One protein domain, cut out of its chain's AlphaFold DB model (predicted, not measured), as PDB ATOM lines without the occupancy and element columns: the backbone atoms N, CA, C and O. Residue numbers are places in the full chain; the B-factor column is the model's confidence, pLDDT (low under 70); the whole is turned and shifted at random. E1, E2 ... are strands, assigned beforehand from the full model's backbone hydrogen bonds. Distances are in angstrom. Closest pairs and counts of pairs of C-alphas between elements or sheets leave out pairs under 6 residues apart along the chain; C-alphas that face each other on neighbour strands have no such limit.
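What this domain is: This is residues 9 to 82 of the 82 residues of an uncharacterized protein of Pseudomonas fluorescens (UniProt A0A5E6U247). A strongly twisted sheet of three strands, E1, E2 and E3, forms the body, and a separate two-stranded hairpin, E4 and E5, reaches away from it as a long arm. On the side away from this arm, the stretch of residues 40 to 61 loops out and folds back, and its residues 57 to 58 pair with residues 36 to 37 of E3. The printed part has 74 residues with no named helix and five named strands, E1 to E5 in chain order; both sheets, E1 - E2 - E3 and E4 - E5, are antiparallel. The class is all strand, though the named strands hold 35 of the 74 residues. The whole is loose, with a radius of gyration of the C-alphas of 16.2 A, and elongated, spanning 51 by 29 by 18 A.

How they stand to each other: E1, residues 9 to 16, E2, residues 20 to 27, and E3, residues 33 to 39, form a meander, each strand the antiparallel neighbour of the one before. E1 and E2 are a hairpin at 156 degrees, with N 11 and O 24 2.8 A apart, within hydrogen-bond range. E2 and E3 are a hairpin at 147 degrees, with N 23 and O 36 at 2.9 A. E4, residues 62 to 67, and E5, residues 76 to 81, are a hairpin at 162 degrees, with N 65 and O 78 at 3.0 A. E4 and E5 are apart from E1, E2 and E3.

Where its parts are: E1 begins at C-alpha 9 (109.304, 78.724, 144.501) and bends by 70 degrees at residue 12. E2, 19.1 A long, bends by 71 degrees at residue 24; E3 measures 20.5 A. E5 ends at C-alpha 81 (106.161, 64.232, 161.732).

The domain as a whole: The C-alphas farthest apart, of Phe 51 and Ser 73, are 52.2 A apart. The printed part has no cut. The link from E3 to E4 is long, 22 residues. Mean pLDDT of the printed part is 89.3; residue 82 is under 70.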
ATOM      1  N   LYS A   9     109.593  78.838 145.926       96.88
ATOM      2  CA  LYS A   9     109.304  78.724 144.501       96.88
ATOM      3  C   LYS A   9     108.209  77.690 144.310       96.88
ATOM      4  O   LYS A   9     108.455  76.495 144.432       96.88
ATOM      5  N   VAL A  10     107.004  78.175 144.033       96.75
ATOM      6  CA  VAL A  10     105.827  77.340 143.782       96.75
ATOM      7  C   VAL A  10     106.045  76.559 142.492       96.75
ATOM      8  O   VAL A  10     106.306  77.156 141.447       96.75
ATOM      9  N   GLN A  11     105.910  75.239 142.572       96.44
ATOM     10  CA  GLN A  11     105.896  74.342 141.419       96.44
ATOM     11  C   GLN A  11     104.456  74.038 140.992       96.44
ATOM     12  O   GLN A  11     104.128  74.173 139.815       96.44
ATOM     13  N   SER A  12     103.587  73.655 141.933       96.50
ATOM     14  CA  SER A  12     102.168  73.423 141.661       96.50
ATOM     15  C   SER A  12     101.291  73.759 142.866       96.50
ATOM     16  O   SER A  12     101.728  73.722 144.016       96.50
ATOM     17  N   ILE A  13     100.034  74.112 142.595       97.00
ATOM     18  CA  ILE A  13      99.005  74.283 143.623       97.00
ATOM     19  C   ILE A  13      98.292  72.941 143.795       97.00
ATOM     20  O   ILE A  13      97.721  72.420 142.840       97.00
ATOM     21  N   ILE A  14      98.334  72.392 145.006       95.88
ATOM     22  CA  ILE A  14      97.736  71.098 145.373       95.88
ATOM     23  C   ILE A  14      96.289  71.294 145.834       95.88
ATOM     24  O   ILE A  14      95.414  70.485 145.540       95.88
ATOM     25  N   PHE A  15      96.037  72.380 146.564       95.94
ATOM     26  CA  PHE A  15      94.724  72.721 147.097       95.94
ATOM     27  C   PHE A  15      94.512  74.229 147.034       95.94
ATOM     28  O   PHE A  15      95.441  74.994 147.296       95.94
ATOM     29  N   ASN A  16      93.290  74.647 146.715       95.31
ATOM     30  CA  ASN A  16      92.872  76.041 146.744       95.31
ATOM     31  C   ASN A  16      91.348  76.126 146.918       95.31
ATOM     32  O   ASN A  16      90.617  75.566 146.104       95.31
ATOM     33  N   ASN A  17      90.878  76.844 147.938       94.62
ATOM     34  CA  ASN A  17      89.450  77.101 148.164       94.62
ATOM     35  C   ASN A  17      89.057  78.588 148.046       94.62
ATOM     36  O   ASN A  17      87.967  78.957 148.467       94.62
ATOM     37  N   GLY A  18      89.931  79.439 147.506       92.06
ATOM     38  CA  GLY A  18      89.708  80.884 147.379       92.06
ATOM     39  C   GLY A  18      90.191  81.715 148.570       92.06
ATOM     40  O   GLY A  18      90.423  82.906 148.400       92.06
ATOM     41  N   GLU A  19      90.418  81.087 149.727       94.12
ATOM     42  CA  GLU A  19      90.881  81.755 150.958       94.12
ATOM     43  C   GLU A  19      92.175  81.142 151.519       94.12
ATOM     44  O   GLU A  19      92.917  81.744 152.298       94.12
ATOM     45  N   PHE A  20      92.466  79.906 151.122       95.50
ATOM     46  CA  PHE A  20      93.589  79.111 151.580       95.50
ATOM     47  C   PHE A  20      94.110  78.238 150.449       95.50
ATOM     48  O   PHE A  20      93.346  77.691 149.650       95.50
ATOM     49  N   ALA A  21      95.429  78.094 150.392       96.75
ATOM     50  CA  ALA A  21      96.093  77.261 149.414       96.75
ATOM     51  C   ALA A  21      97.218  76.433 150.021       96.75
ATOM     52  O   ALA A  21      97.919  76.868 150.938       96.75
ATOM     53  N   ILE A  22      97.419  75.260 149.430       96.88
ATOM     54  CA  ILE A  22      98.571  74.391 149.651       96.88
ATOM     55  C   ILE A  22      99.279  74.234 148.309       96.88
ATOM     56  O   ILE A  22      98.633  73.996 147.287       96.88
ATOM     57  N   ALA A  23     100.598  74.359 148.309       97.06
ATOM     58  CA  ALA A  23     101.434  74.233 147.128       97.06
ATOM     59  C   ALA A  23     102.615  73.299 147.389       97.06
ATOM     60  O   ALA A  23     103.158  73.284 148.495       97.06
ATOM     61  N   SER A  24     103.042  72.567 146.361       96.00
ATOM     62  CA  SER A  24     104.382  71.982 146.331       96.00
ATOM     63  C   SER A  24     105.359  72.965 145.698       96.00
ATOM     64  O   SER A  24     105.000  73.800 144.856       96.00
ATOM     65  N   GLY A  25     106.618  72.876 146.100       95.81
ATOM     66  CA  GLY A  25     107.655  73.755 145.592       95.81
ATOM     67  C   GLY A  25     108.979  73.566 146.303       95.81
ATOM     68  O   GLY A  25     109.162  72.633 147.076       95.81
ATOM     69  N   PHE A  26     109.895  74.484 146.038       96.06
ATOM     70  CA  PHE A  26     111.246  74.446 146.581       96.06
ATOM     71  C   PHE A  26     111.454  75.653 147.480       96.06
ATOM     72  O   PHE A  26     111.191  76.794 147.076       96.06
ATOM     73  N   TRP A  27     111.901  75.408 148.707       94.44
ATOM     74  CA  TRP A  27     112.368  76.485 149.563       94.44
ATOM     75  C   TRP A  27     113.744  76.957 149.090       94.44
ATOM     76  O   TRP A  27     114.544  76.179 148.577       94.44
ATOM     77  N   ASP A  28     114.013  78.247 149.229       92.56
ATOM     78  CA  ASP A  28     115.246  78.864 148.764       92.56
ATOM     79  C   ASP A  28     116.469  78.199 149.410       92.56
ATOM     80  O   ASP A  28     116.537  78.033 150.630       92.56
ATOM     81  N   GLY A  29     117.415  77.785 148.567       88.06
ATOM     82  CA  GLY A  29     118.600  77.030 148.969       88.06
ATOM     83  C   GLY A  29     118.386  75.531 149.220       88.06
ATOM     84  O   GLY A  29     119.354  74.858 149.568       88.06
ATOM     85  N   GLN A  30     117.176  74.989 149.035       90.69
ATOM     86  CA  GLN A  30     116.891  73.555 149.169       90.69
ATOM     87  C   GLN A  30     116.640  72.899 147.805       90.69
ATOM     88  O   GLN A  30     115.984  73.470 146.932       90.69
ATOM     89  N   SER A  31     117.164  71.683 147.626       90.25
ATOM     90  CA  SER A  31     116.906  70.842 146.448       90.25
ATOM     91  C   SER A  31     115.633  70.015 146.573       90.25
ATOM     92  O   SER A  31     115.083  69.579 145.563       90.25
ATOM     93  N   ASP A  32     115.189  69.782 147.805       91.31
ATOM     94  CA  ASP A  32     114.130  68.829 148.094       91.31
ATOM     95  C   ASP A  32     112.754  69.468 147.919       91.31
ATOM     96  O   ASP A  32     112.527  70.645 148.226       91.31
ATOM     97  N   LEU A  33     111.822  68.670 147.399       92.25
ATOM     98  CA  LEU A  33     110.449  69.108 147.218       92.25
ATOM     99  C   LEU A  33     109.789  69.263 148.589       92.25
ATOM    100  O   LEU A  33     109.721  68.321 149.371       92.25
ATOM    101  N   SER A  34     109.260  70.450 148.846       93.00
ATOM    102  CA  SER A  34     108.568  70.803 150.080       93.00
ATOM    103  C   SER A  34     107.102  71.112 149.810       93.00
ATOM    104  O   SER A  34     106.717  71.497 148.701       93.00
ATOM    105  N   VAL A  35     106.282  71.001 150.851       94.25
ATOM    106  CA  VAL A  35     104.892  71.459 150.829       94.25
ATOM    107  C   VAL A  35     104.772  72.690 151.714       94.25
ATOM    108  O   VAL A  35     105.313  72.739 152.817       94.25
ATOM    109  N   ALA A  36     104.060  73.701 151.234       96.25
ATOM    110  CA  ALA A  36     103.803  74.915 151.988       96.25
ATOM    111  C   ALA A  36     102.342  75.338 151.865       96.25
ATOM    112  O   ALA A  36     101.668  75.035 150.878       96.25
ATOM    113  N   CYS A  37     101.856  76.073 152.859       96.62
ATOM    114  CA  CYS A  37     100.508  76.615 152.875       96.62
ATOM    115  C   CYS A  37     100.488  78.135 153.037       96.62
ATOM    116  O   CYS A  37     101.474  78.768 153.437       96.62
ATOM    117  N   ARG A  38      99.349  78.732 152.679       95.69
ATOM    118  CA  ARG A  38      99.107  80.167 152.798       95.69
ATOM    119  C   ARG A  38      97.611  80.477 152.797       95.69
ATOM    120  O   ARG A  38      96.874  79.970 151.958       95.69
ATOM    121  N   TRP A  39      97.208  81.409 153.652       95.88
ATOM    122  CA  TRP A  39      95.932  82.115 153.576       95.88
ATOM    123  C   TRP A  39      96.057  83.347 152.685       95.88
ATOM    124  O   TRP A  39      97.069  84.059 152.702       95.88
ATOM    125  N   PHE A  40      95.030  83.616 151.898       92.56
ATOM    126  CA  PHE A  40      94.973  84.753 150.996       92.56
ATOM    127  C   PHE A  40      93.527  85.205 150.817       92.56
ATOM    128  O   PHE A  40      92.601  84.458 151.077       92.56
ATOM    129  N   GLU A  41      93.341  86.436 150.374       88.00
ATOM    130  CA  GLU A  41      92.024  86.995 150.082       88.00
ATOM    131  C   GLU A  41      92.139  87.852 148.819       88.00
ATOM    132  O   GLU A  41      93.241  88.264 148.425       88.00
ATOM    133  N   GLU A  42      91.021  88.098 148.147       80.50
ATOM    134  CA  GLU A  42      91.013  88.950 146.964       80.50
ATOM    135  C   GLU A  42      91.328  90.403 147.352       80.50
ATOM    136  O   GLU A  42      90.727  90.970 148.257       80.50
ATOM    137  N   GLY A  43      92.330  91.002 146.702       78.12
ATOM    138  CA  GLY A  43      92.787  92.365 147.007       78.12
ATOM    139  C   GLY A  43      93.619  92.511 148.288       78.12
ATOM    140  O   GLY A  43      94.208  93.570 148.501       78.12
ATOM    141  N   GLY A  44      93.731  91.460 149.106       83.31
ATOM    142  CA  GLY A  44      94.495  91.474 150.347       83.31
ATOM    143  C   GLY A  44      95.838  90.749 150.282       83.31
ATOM    144  O   GLY A  44      96.213  90.067 149.323       83.31
ATOM    145  N   MET A  45      96.597  90.924 151.357       84.62
ATOM    146  CA  MET A  45      97.949  90.389 151.511       84.62
ATOM    147  C   MET A  45      97.953  88.932 151.979       84.62
ATOM    148  O   MET A  45      98.821  88.147 151.573       84.62
ATOM    149  N   GLY A  46      96.957  88.550 152.780       91.81
ATOM    150  CA  GLY A  46      96.878  87.233 153.394       91.81
ATOM    151  C   GLY A  46      97.956  86.979 154.451       91.81
ATOM    152  O   GLY A  46      98.636  87.894 154.926       91.81
ATOM    153  N   TYR A  47      98.121  85.707 154.807       94.06
ATOM    154  CA  TYR A  47      99.026  85.244 155.855       94.06
ATOM    155  C   TYR A  47      99.735  83.933 155.452       94.06
ATOM    156  O   TYR A  47      99.079  83.041 154.917       94.06
ATOM    157  N   PRO A  48     101.039  83.756 155.739       94.69
ATOM    158  CA  PRO A  48     101.922  84.714 156.401       94.69
ATOM    159  C   PRO A  48     102.365  85.853 155.476       94.69
ATOM    160  O   PRO A  48     102.334  85.754 154.250       94.69
ATOM    161  N   GLN A  49     102.825  86.947 156.079       93.12
ATOM    162  CA  GLN A  49     103.476  88.040 155.365       93.12
ATOM    163  C   GLN A  49     104.689  88.559 156.137       93.12
ATOM    164  O   GLN A  49     104.804  88.397 157.351       93.12
ATOM    165  N   THR A  50     105.608  89.204 155.429       91.88
ATOM    166  CA  THR A  50     106.796  89.837 156.010       91.88
ATOM    167  C   THR A  50     107.036  91.156 155.291       91.88
ATOM    168  O   THR A  50     107.145  91.170 154.068       91.88
ATOM    169  N   PHE A  51     107.077  92.265 156.037       90.94
ATOM    170  CA  PHE A  51     107.228  93.629 155.500       90.94
ATOM    171  C   PHE A  51     106.256  93.960 154.356       90.94
ATOM    172  O   PHE A  51     106.665  94.474 153.316       90.94
ATOM    173  N   GLY A  52     104.975  93.608 154.506       88.81
ATOM    174  CA  GLY A  52     103.985  93.871 153.460       88.81
ATOM    175  C   GLY A  52     104.220  93.065 152.180       88.81
ATOM    176  O   GLY A  52     103.738  93.455 151.121       88.81
ATOM    177  N   LYS A  53     104.960  91.945 152.247       90.69
ATOM    178  CA  LYS A  53     105.123  90.981 151.147       90.69
ATOM    179  C   LYS A  53     104.590  89.615 151.559       90.69
ATOM    180  O   LYS A  53     105.000  89.118 152.614       90.69
ATOM    181  N   PRO A  54     103.740  88.966 150.751       92.75
ATOM    182  CA  PRO A  54     103.191  87.689 151.153       92.75
ATOM    183  C   PRO A  54     104.241  86.585 151.156       92.75
ATOM    184  O   PRO A  54     105.179  86.615 150.357       92.75
ATOM    185  N   GLN A  55     104.068  85.613 152.041       95.31
ATOM    186  CA  GLN A  55     104.978  84.492 152.238       95.31
ATOM    187  C   GLN A  55     104.220  83.164 152.247       95.31
ATOM    188  O   GLN A  55     103.001  83.126 152.390       95.31
ATOM    189  N   TRP A  56     104.977  82.081 152.100       96.25
ATOM    190  CA  TRP A  56     104.501  80.716 152.285       96.25
ATOM    191  C   TRP A  56     104.995  80.192 153.635       96.25
ATOM    192  O   TRP A  56     106.116  80.504 154.044       96.25
ATOM    193  N   MET A  57     104.158  79.421 154.325       96.00
ATOM    194  CA  MET A  57     104.517  78.703 155.546       96.00
ATOM    195  C   MET A  57     104.846  77.261 155.177       96.00
ATOM    196  O   MET A  57     103.980  76.567 154.654       96.00
ATOM    197  N   LEU A  58     106.080  76.816 155.426       94.69
ATOM    198  CA  LEU A  58     106.437  75.409 155.245       94.69
ATOM    199  C   LEU A  58     105.581  74.536 156.162       94.69
ATOM    200  O   LEU A  58     105.424  74.841 157.346       94.69
ATOM    201  N   LEU A  59     105.034  73.463 155.600       92.00
ATOM    202  CA  LEU A  59     104.440  72.390 156.379       92.00
ATOM    203  C   LEU A  59     105.553  71.438 156.832       92.00
ATOM    204  O   LEU A  59     106.549  71.294 156.117       92.00
ATOM    205  N   PRO A  60     105.406  70.804 158.007       87.38
ATOM    206  CA  PRO A  60     106.354  69.792 158.447       87.38
ATOM    207  C   PRO A  60     106.406  68.649 157.436       87.38
ATOM    208  O   PRO A  60     105.424  68.369 156.740       87.38
ATOM    209  N   GLU A  61     107.546  67.973 157.379       82.06
ATOM    210  CA  GLU A  61     107.640  66.729 156.633       82.06
ATOM    211  C   GLU A  61     106.703  65.704 157.278       82.06
ATOM    212  O   GLU A  61     106.751  65.465 158.488       82.06
ATOM    213  N   VAL A  62     105.810  65.133 156.466       73.81
ATOM    214  CA  VAL A  62     104.882  64.091 156.902       73.81
ATOM    215  C   VAL A  62     105.202  62.818 156.141       73.81
ATOM    216  O   VAL A  62     105.020  62.742 154.927       73.81
ATOM    217  N   GLY A  63     105.642  61.804 156.877       76.56
ATOM    218  CA  GLY A  63     105.727  60.437 156.381       76.56
ATOM    219  C   GLY A  63     104.393  59.731 156.592       76.56
ATOM    220  O   GLY A  63     103.812  59.804 157.678       76.56
ATOM    221  N   VAL A  64     103.905  59.044 155.561       75.12
ATOM    222  CA  VAL A  64     102.751  58.145 155.668       75.12
ATOM    223  C   VAL A  64     103.233  56.735 155.376       75.12
ATOM    224  O   VAL A  64     103.611  56.432 154.247       75.12
ATOM    225  N   ASP A  65     103.196  55.873 156.387       78.25
ATOM    226  CA  ASP A  65     103.415  54.439 156.213       78.25
ATOM    227  C   ASP A  65     102.067  53.715 156.275       78.25
ATOM    228  O   ASP A  65     101.332  53.814 157.265       78.25
ATOM    229  N   ILE A  66     101.724  53.017 155.190       84.06
ATOM    230  CA  ILE A  66     100.494  52.233 155.082       84.06
ATOM    231  C   ILE A  66     100.867  50.753 155.100       84.06
ATOM    232  O   ILE A  66     101.153  50.135 154.072       84.06
ATOM    233  N   LEU A  67     100.805  50.160 156.288       84.31
ATOM    234  CA  LEU A  67     101.058  48.740 156.486       84.31
ATOM    235  C   LEU A  67      99.810  47.934 156.123       84.31
ATOM    236  O   LEU A  67      98.708  48.248 156.572       84.31
ATOM    237  N   ASN A  68      99.993  46.856 155.354       80.44
ATOM    238  CA  ASN A  68      98.920  45.963 154.899       80.44
ATOM    239  C   ASN A  68      97.772  46.699 154.181       80.44
ATOM    240  O   ASN A  68      96.608  46.366 154.385       80.44
ATOM    241  N   ALA A  69      98.093  47.680 153.327       80.19
ATOM    242  CA  ALA A  69      97.123  48.556 152.651       80.19
ATOM    243  C   ALA A  69      95.967  47.829 151.929       80.19
ATOM    244  O   ALA A  69      94.902  48.407 151.734       80.19
ATOM    245  N   LEU A  70      96.177  46.572 151.526       82.75
ATOM    246  CA  LEU A  70      95.210  45.763 150.778       82.75
ATOM    247  C   LEU A  70      94.352  44.833 151.657       82.75
ATOM    248  O   LEU A  70      93.425  44.218 151.139       82.75
ATOM    249  N   ASP A  71      94.640  44.713 152.958       85.06
ATOM    250  CA  ASP A  71      93.840  43.937 153.916       85.06
ATOM    251  C   ASP A  71      93.155  44.900 154.900       85.06
ATOM    252  O   ASP A  71      93.777  45.309 155.884       85.06
ATOM    253  N   PRO A  72      91.869  45.249 154.692       81.31
ATOM    254  CA  PRO A  72      91.157  46.204 155.542       81.31
ATOM    255  C   PRO A  72      91.112  45.806 157.021       81.31
ATOM    256  O   PRO A  72      90.992  46.670 157.883       81.31
ATOM    257  N   SER A  73      91.223  44.509 157.332       87.25
ATOM    258  CA  SER A  73      91.212  44.015 158.714       87.25
ATOM    259  C   SER A  73      92.546  44.212 159.442       87.25
ATOM    260  O   SER A  73      92.599  44.138 160.669       87.25
ATOM    261  N   LYS A  74      93.629  44.465 158.695       81.00
ATOM    262  CA  LYS A  74      94.995  44.632 159.217       81.00
ATOM    263  C   LYS A  74      95.667  45.928 158.779       81.00
ATOM    264  O   LYS A  74      96.813  46.163 159.177       81.00
ATOM    265  N   ALA A  75      94.988  46.730 157.965       86.88
ATOM    266  CA  ALA A  75      95.483  48.000 157.479       86.88
ATOM    267  C   ALA A  75      95.794  48.915 158.668       86.88
ATOM    268  O   ALA A  75      94.953  49.145 159.539       86.88
ATOM    269  N   LYS A  76      97.024  49.424 158.712       85.81
ATOM    270  CA  LYS A  76      97.455  50.418 159.693       85.81
ATOM    271  C   LYS A  76      98.066  51.592 158.958       85.81
ATOM    272  O   LYS A  76      98.904  51.402 158.085       85.81
ATOM    273  N   VAL A  77      97.655  52.790 159.349       85.56
ATOM    274  CA  VAL A  77      98.254  54.036 158.878       85.56
ATOM    275  C   VAL A  77      99.074  54.610 160.021       85.56
ATOM    276  O   VAL A  77      98.538  54.848 161.105       85.56
ATOM    277  N   THR A  78     100.362  54.817 159.780       84.12
ATOM    278  CA  THR A  78     101.253  55.521 160.703       84.12
ATOM    279  C   THR A  78     101.613  56.863 160.090       84.12
ATOM    280  O   THR A  78     102.091  56.921 158.958       84.12
ATOM    281  N   LEU A  79     101.360  57.934 160.839       79.19
ATOM    282  CA  LEU A  79     101.776  59.285 160.484       79.19
ATOM    283  C   LEU A  79     102.998  59.644 161.324       79.19
ATOM    284  O   LEU A  79     102.941  59.577 162.552       79.19
ATOM    285  N   THR A  80     104.088  60.024 160.668       80.50
ATOM    286  CA  THR A  80     105.294  60.536 161.327       80.50
ATOM    287  C   THR A  80     105.505  61.989 160.941       80.50
ATOM    288  O   THR A  80     105.378  62.336 159.769       80.50
ATOM    289  N   PHE A  81     105.851  62.817 161.922       76.56
ATOM    290  CA  PHE A  81     106.161  64.232 161.732       76.56
ATOM    291  C   PHE A  81     107.645  64.439 162.048       76.56
ATOM    292  O   PHE A  81     108.097  63.979 163.102       76.56
ATOM    293  N   GLY A  82     108.378  65.050 161.116       64.94
ATOM    294  CA  GLY A  82     109.783  65.450 161.282       64.94
ATOM    295  C   GLY A  82     109.956  66.773 162.016       64.94
ATOM    296  O   GLY A  82     109.014  67.599 161.982       64.94
TER     297      GLY A  82